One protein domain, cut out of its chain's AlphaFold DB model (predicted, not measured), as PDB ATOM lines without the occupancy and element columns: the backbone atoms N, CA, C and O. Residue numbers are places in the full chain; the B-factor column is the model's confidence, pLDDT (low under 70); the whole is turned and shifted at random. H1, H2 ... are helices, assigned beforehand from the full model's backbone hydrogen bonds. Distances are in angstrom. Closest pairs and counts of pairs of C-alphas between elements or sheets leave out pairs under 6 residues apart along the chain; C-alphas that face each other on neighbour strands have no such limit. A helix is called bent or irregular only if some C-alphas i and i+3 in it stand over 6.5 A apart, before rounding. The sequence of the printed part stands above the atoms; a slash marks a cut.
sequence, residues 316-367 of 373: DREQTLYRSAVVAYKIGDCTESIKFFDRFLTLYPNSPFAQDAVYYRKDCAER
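Overview. This is residues 316 to 367 of the 373 residues of an uncharacterized protein of Geobacter sp (UniProt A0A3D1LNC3). Three helices of similar length make an up-and-down bundle: H1 runs one way, H2 folds back beside it, and H3 turns back again along H2. H2 is the shared partner of the other two, and the three helix centres make a triangle that is wider between H1 and H3, which meet near the last residues of both. The printed part has 52 residues, 42 of them in three named helices in the order H1, H2, H3, with no named strand; the class is all helix. The whole is compact, with a radius of gyration of the C-alphas of 9.7 A, and elongated along the helices, spanning 27 by 17 by 13 A.

Arrangement. H1, residues 316 to 330, touches H2, residues 334 to 347, and the closest C-alphas, those of Ala 328 and Ser 337, are 4.8 A apart. These two form a helical hairpin, running opposite ways at a shallow tilt of 23 degrees, with 9.2 A from centre to centre. H2 touches H3, residues 354 to 366, where the closest C-alphas, those of Cys 334 and Cys 364, are 4.9 A apart. This is a second helical hairpin, with the helices running opposite ways at a shallow tilt of 29 degrees and their centres also 9.2 A apart. H1 and H3 touch with 4 pairs of C-alphas within 8 A, against 20 for H1 and H2 and 18 for H2 and H3. The closest C-alphas of H1 and H3, those of Tyr 329 and Cys 364, are 7.3 A apart; the two helices run the same way at a shallow tilt of 26 degrees, with 12.8 A between centres. In H1 and H3 every O i to N i+4 pair is within hydrogen-bond range, and in H2 9 of 10 are.

Along the chain. H1 begins at C-alpha 316, at (167.976, 112.839, 159.488), and measures 20.8 A from first to last C-alpha, ending at Lys 330. H2 runs from Cys 334, with its C-alpha at (157.581, 113.921, 138.155), to Leu 347, over 19.8 A. H3 runs from Ala 354 to Glu 366, over 18.5 A, and its last C-alpha is at (152.947, 121.982, 135.456). No helix is bent or irregular.

Size, cuts and confidence. The two C-alphas farthest apart are those of Asp 316 and Arg 367, the first and last printed residues, at 29.8 A. The printed part has no cut. The link from H1 to H2 has 3 residues and is tight; the link from H2 to H3 has 6 residues and is short. The mean pLDDT of the printed part is 87.9, and no printed residue is under 70.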
ATOM      1  N   ASP A 316     167.473 113.776 160.502       73.00
ATOM      2  CA  ASP A 316     167.976 112.839 159.488       73.00
ATOM      3  C   ASP A 316     166.851 112.321 158.582       73.00
ATOM      4  O   ASP A 316     167.037 112.154 157.376       73.00
ATOM      5  N   ARG A 317     165.658 112.089 159.148       80.75
ATOM      6  CA  ARG A 317     164.482 111.605 158.407       80.75
ATOM      7  C   ARG A 317     163.890 112.686 157.508       80.75
ATOM      8  O   ARG A 317     163.557 112.392 156.362       80.75
ATOM      9  N   GLU A 318     163.833 113.920 158.002       84.81
ATOM     10  CA  GLU A 318     163.447 115.112 157.244       84.81
ATOM     11  C   GLU A 318     164.365 115.306 156.026       84.81
ATOM     12  O   GLU A 318     163.899 115.286 154.884       84.81
ATOM     13  N   GLN A 319     165.683 115.379 156.248       81.75
ATOM     14  CA  GLN A 319     166.661 115.546 155.169       81.75
ATOM     15  C   GLN A 319     166.682 114.362 154.194       81.75
ATOM     16  O   GLN A 319     166.828 114.571 152.990       81.75
ATOM     17  N   THR A 320     166.530 113.124 154.676       84.31
ATOM     18  CA  THR A 320     166.499 111.936 153.804       84.31
ATOM     19  C   THR A 320     165.276 111.947 152.889       84.31
ATOM     20  O   THR A 320     165.415 111.710 151.688       84.31
ATOM     21  N   LEU A 321     164.091 112.273 153.420       88.25
ATOM     22  CA  LEU A 321     162.867 112.354 152.622       88.25
ATOM     23  C   LEU A 321     162.953 113.486 151.587       88.25
ATOM     24  O   LEU A 321     162.704 113.238 150.405       88.25
ATOM     25  N   TYR A 322     163.403 114.679 151.989       87.19
ATOM     26  CA  TYR A 322     163.617 115.801 151.067       87.19
ATOM     27  C   TYR A 322     164.616 115.453 149.949       87.19
ATOM     28  O   TYR A 322     164.333 115.659 148.768       87.19
ATOM     29  N   ARG A 323     165.753 114.825 150.290       84.25
ATOM     30  CA  ARG A 323     166.745 114.367 149.301       84.25
ATOM     31  C   ARG A 323     166.164 113.341 148.326       84.25
ATOM     32  O   ARG A 323     166.456 113.441 147.137       84.25
ATOM     33  N   SER A 324     165.329 112.398 148.778       83.00
ATOM     34  CA  SER A 324     164.682 111.431 147.872       83.00
ATOM     35  C   SER A 324     163.737 112.100 146.864       83.00
ATOM     36  O   SER A 324     163.780 111.761 145.682       83.00
ATOM     37  N   ALA A 325     162.982 113.118 147.291       88.81
ATOM     38  CA  ALA A 325     162.123 113.909 146.409       88.81
ATOM     39  C   ALA A 325     162.935 114.678 145.348       88.81
ATOM     40  O   ALA A 325     162.658 114.584 144.153       88.81
ATOM     41  N   VAL A 326     164.003 115.367 145.769       86.75
ATOM     42  CA  VAL A 326     164.897 116.121 144.870       86.75
ATOM     43  C   VAL A 326     165.653 115.202 143.894       86.75
ATOM     44  O   VAL A 326     165.951 115.615 142.772       86.75
ATOM     45  N   VAL A 327     165.946 113.950 144.265       84.56
ATOM     46  CA  VAL A 327     166.508 112.957 143.331       84.56
ATOM     47  C   VAL A 327     165.478 112.548 142.277       84.56
ATOM     48  O   VAL A 327     165.815 112.576 141.095       84.56
ATOM     49  N   ALA A 328     164.233 112.245 142.666       81.31
ATOM     50  CA  ALA A 328     163.152 111.921 141.726       81.31
ATOM     51  C   ALA A 328     162.876 113.078 140.742       81.31
ATOM     52  O   ALA A 328     162.808 112.860 139.531       81.31
ATOM     53  N   TYR A 329     162.850 114.321 141.241       85.31
ATOM     54  CA  TYR A 329     162.788 115.536 140.422       85.31
ATOM     55  C   TYR A 329     163.919 115.587 139.378       85.31
ATOM     56  O   TYR A 329     163.672 115.763 138.185       85.31
ATOM     57  N   LYS A 330     165.177 115.386 139.804       80.94
ATOM     58  CA  LYS A 330     166.360 115.506 138.930       80.94
ATOM     59  C   LYS A 330     166.477 114.420 137.859       80.94
ATOM     60  O   LYS A 330     167.122 114.672 136.845       80.94
ATOM     61  N   ILE A 331     165.875 113.245 138.054       83.31
ATOM     62  CA  ILE A 331     165.809 112.191 137.023       83.31
ATOM     63  C   ILE A 331     164.592 112.333 136.092       83.31
ATOM     64  O   ILE A 331     164.412 111.504 135.203       83.31
ATOM     65  N   GLY A 332     163.764 113.367 136.277       82.25
ATOM     66  CA  GLY A 332     162.568 113.625 135.471       82.25
ATOM     67  C   GLY A 332     161.328 112.823 135.880       82.25
ATOM     68  O   GLY A 332     160.283 112.978 135.246       82.25
ATOM     69  N   ASP A 333     161.393 112.012 136.944       88.38
ATOM     70  CA  ASP A 333     160.231 111.276 137.455       88.38
ATOM     71  C   ASP A 333     159.338 112.204 138.286       88.38
ATOM     72  O   ASP A 333     159.360 112.239 139.519       88.38
ATOM     73  N   CYS A 334     158.533 112.986 137.570       90.00
ATOM     74  CA  CYS A 334     157.581 113.921 138.155       90.00
ATOM     75  C   CYS A 334     156.505 113.205 138.995       90.00
ATOM     76  O   CYS A 334     155.973 113.797 139.933       90.00
ATOM     77  N   THR A 335     156.219 111.928 138.714       91.19
ATOM     78  CA  THR A 335     155.184 111.155 139.418       91.19
ATOM     79  C   THR A 335     155.648 110.733 140.809       91.19
ATOM     80  O   THR A 335     154.906 110.913 141.776       91.19
ATOM     81  N   GLU A 336     156.866 110.210 140.945       89.19
ATOM     82  CA  GLU A 336     157.445 109.907 142.259       89.19
ATOM     83  C   GLU A 336     157.872 111.183 142.999       89.19
ATOM     84  O   GLU A 336     157.631 111.300 144.202       89.19
ATOM     85  N   SER A 337     158.407 112.183 142.287       90.50
ATOM     86  CA  SER A 337     158.752 113.506 142.832       90.50
ATOM     87  C   SER A 337     157.589 114.133 143.612       90.50
ATOM     88  O   SER A 337     157.730 114.427 144.803       90.50
ATOM     89  N   ILE A 338     156.407 114.254 142.990       93.88
ATOM     90  CA  ILE A 338     155.214 114.827 143.637       93.88
ATOM     91  C   ILE A 338     154.821 114.022 144.881       93.88
ATOM     92  O   ILE A 338     154.575 114.623 145.925       93.88
ATOM     93  N   LYS A 339     154.823 112.681 144.823       94.69
ATOM     94  CA  LYS A 339     154.483 111.822 145.978       94.69
ATOM     95  C   LYS A 339     155.428 112.039 147.160       94.69
ATOM     96  O   LYS A 339     154.972 112.093 148.305       94.69
ATOM     97  N   PHE A 340     156.733 112.157 146.908       93.12
ATOM     98  CA  PHE A 340     157.704 112.411 147.969       93.12
ATOM     99  C   PHE A 340     157.569 113.827 148.542       93.12
ATOM    100  O   PHE A 340     157.624 113.969 149.764       93.12
ATOM    101  N   PHE A 341     157.317 114.851 147.716       95.44
ATOM    102  CA  PHE A 341     157.076 116.213 148.208       95.44
ATOM    103  C   PHE A 341     155.743 116.356 148.963       95.44
ATOM    104  O   PHE A 341     155.731 116.979 150.021       95.44
ATOM    105  N   ASP A 342     154.649 115.726 148.520       95.50
ATOM    106  CA  ASP A 342     153.383 115.681 149.277       95.50
ATOM    107  C   ASP A 342     153.574 115.028 150.650       95.50
ATOM    108  O   ASP A 342     153.149 115.564 151.681       95.50
ATOM    109  N   ARG A 343     154.278 113.890 150.692       95.00
ATOM    110  CA  ARG A 343     154.605 113.208 151.948       95.00
ATOM    111  C   ARG A 343     155.515 114.055 152.841       95.00
ATOM    112  O   ARG A 343     155.344 114.039 154.058       95.00
ATOM    113  N   PHE A 344     156.459 114.787 152.256       94.56
ATOM    114  CA  PHE A 344     157.353 115.687 152.977       94.56
ATOM    115  C   PHE A 344     156.590 116.852 153.614       94.56
ATOM    116  O   PHE A 344     156.679 117.036 154.824       94.56
ATOM    117  N   LEU A 345     155.775 117.569 152.836       94.44
ATOM    118  CA  LEU A 345     154.967 118.698 153.310       94.44
ATOM    119  C   LEU A 345     153.940 118.279 154.373       94.44
ATOM    120  O   LEU A 345     153.688 119.029 155.312       94.44
ATOM    121  N   THR A 346     153.400 117.060 154.273       95.00
ATOM    122  CA  THR A 346     152.486 116.489 155.280       95.00
ATOM    123  C   THR A 346     153.187 116.179 156.610       95.00
ATOM    124  O   THR A 346     152.589 116.340 157.672       95.00
ATOM    125  N   LEU A 347     154.442 115.712 156.575       92.81
ATOM    126  CA  LEU A 347     155.189 115.299 157.773       92.81
ATOM    127  C   LEU A 347     156.014 116.430 158.406       92.81
ATOM    128  O   LEU A 347     156.249 116.404 159.613       92.81
ATOM    129  N   TYR A 348     156.452 117.405 157.608       92.62
ATOM    130  CA  TYR A 348     157.388 118.461 157.999       92.62
ATOM    131  C   TYR A 348     156.939 119.861 157.514       92.62
ATOM    132  O   TYR A 348     157.724 120.572 156.882       92.62
ATOM    133  N   PRO A 349     155.701 120.315 157.812       89.06
ATOM    134  CA  PRO A 349     155.166 121.587 157.300       89.06
ATOM    135  C   PRO A 349     155.945 122.828 157.769       89.06
ATOM    136  O   PRO A 349     155.927 123.852 157.096       89.06
ATOM    137  N   ASN A 350     156.661 122.728 158.896       88.56
ATOM    138  CA  ASN A 350     157.500 123.796 159.454       88.56
ATOM    139  C   ASN A 350     158.994 123.647 159.088       88.56
ATOM    140  O   ASN A 350     159.846 124.250 159.739       88.56
ATOM    141  N   SER A 351     159.333 122.809 158.102       86.38
ATOM    142  CA  SER A 351     160.715 122.634 157.642       86.38
ATOM    143  C   SER A 351     161.253 123.898 156.958       86.38
ATOM    144  O   SER A 351     160.509 124.517 156.191       86.38
ATOM    145  N   PRO A 352     162.550 124.244 157.099       82.81
ATOM    146  CA  PRO A 352     163.182 125.248 156.238       82.81
ATOM    147  C   PRO A 352     163.083 124.899 154.740       82.81
ATOM    148  O   PRO A 352     163.063 125.799 153.910       82.81
ATOM    149  N   PHE A 353     162.954 123.615 154.384       84.81
ATOM    150  CA  PHE A 353     162.812 123.161 152.995       84.81
ATOM    151  C   PHE A 353     161.353 123.143 152.494       84.81
ATOM    152  O   PHE A 353     161.094 122.705 151.373       84.81
ATOM    153  N   ALA A 354     160.373 123.578 153.299       85.19
ATOM    154  CA  ALA A 354     158.958 123.511 152.924       85.19
ATOM    155  C   ALA A 354     158.611 124.409 151.719       85.19
ATOM    156  O   ALA A 354     157.801 124.017 150.881       85.19
ATOM    157  N   GLN A 355     159.244 125.581 151.588       83.69
ATOM    158  CA  GLN A 355     159.016 126.482 150.448       83.69
ATOM    159  C   GLN A 355     159.552 125.878 149.138       83.69
ATOM    160  O   GLN A 355     158.806 125.771 148.163       83.69
ATOM    161  N   ASP A 356     160.793 125.381 149.147       83.75
ATOM    162  CA  ASP A 356     161.385 124.639 148.028       83.75
ATOM    163  C   ASP A 356     160.533 123.421 147.629       83.75
ATOM    164  O   ASP A 356     160.289 123.178 146.448       83.75
ATOM    165  N   ALA A 357     160.053 122.651 148.612       89.25
ATOM    166  CA  ALA A 357     159.228 121.472 148.371       89.25
ATOM    167  C   ALA A 357     157.895 121.816 147.684       89.25
ATOM    168  O   ALA A 357     157.462 121.075 146.802       89.25
ATOM    169  N   VAL A 358     157.264 122.949 148.024       91.06
ATOM    170  CA  VAL A 358     156.090 123.461 147.291       91.06
ATOM    171  C   VAL A 358     156.465 123.851 145.857       91.06
ATOM    172  O   VAL A 358     155.722 123.521 144.932       91.06
ATOM    173  N   TYR A 359     157.615 124.502 145.652       91.06
ATOM    174  CA  TYR A 359     158.092 124.899 144.324       91.06
ATOM    175  C   TYR A 359     158.356 123.693 143.406       91.06
ATOM    176  O   TYR A 359     157.747 123.601 142.338       91.06
ATOM    177  N   TYR A 360     159.182 122.727 143.823       86.44
ATOM    178  CA  TYR A 360     159.510 121.552 143.000       86.44
ATOM    179  C   TYR A 360     158.292 120.658 142.730       86.44
ATOM    180  O   TYR A 360     158.139 120.133 141.626       86.44
ATOM    181  N   ARG A 361     157.382 120.527 143.706       93.56
ATOM    182  CA  ARG A 361     156.083 119.864 143.518       93.56
ATOM    183  C   ARG A 361     155.243 120.562 142.445       93.56
ATOM    184  O   ARG A 361     154.581 119.881 141.665       93.56
ATOM    185  N   LYS A 362     155.243 121.902 142.416       91.38
ATOM    186  CA  LYS A 362     154.496 122.692 141.430       91.38
ATOM    187  C   LYS A 362     155.096 122.559 140.030       91.38
ATOM    188  O   LYS A 362     154.341 122.257 139.114       91.38
ATOM    189  N   ASP A 363     156.416 122.695 139.874       90.00
ATOM    190  CA  ASP A 363     157.089 122.508 138.575       90.00
ATOM    191  C   ASP A 363     156.774 121.125 137.985       90.00
ATOM    192  O   ASP A 363     156.285 121.032 136.862       90.00
ATOM    193  N   CYS A 364     156.909 120.053 138.778       89.06
ATOM    194  CA  CYS A 364     156.539 118.702 138.345       89.06
ATOM    195  C   CYS A 364     155.058 118.541 137.961       89.06
ATOM    196  O   CYS A 364     154.748 117.660 137.165       89.06
ATOM    197  N   ALA A 365     154.147 119.339 138.528       89.00
ATOM    198  CA  ALA A 365     152.715 119.281 138.223       89.00
ATOM    199  C   ALA A 365     152.322 120.130 136.997       89.00
ATOM    200  O   ALA A 365     151.301 119.856 136.369       89.00
ATOM    201  N   GLU A 366     153.121 121.144 136.652       86.69
ATOM    202  CA  GLU A 366     152.947 121.982 135.456       86.69
ATOM    203  C   GLU A 366     153.710 121.422 134.234       86.69
ATOM    204  O   GLU A 366     153.493 121.860 133.103       86.69
ATOM    205  N   ARG A 367     154.573 120.416 134.437       82.19
ATOM    206  CA  ARG A 367     155.366 119.757 133.393       82.19
ATOM    207  C   ARG A 367     154.530 118.744 132.584       82.19
ATOM    208  O   ARG A 367     153.956 117.828 133.174       82.19
TER     209      ARG A 367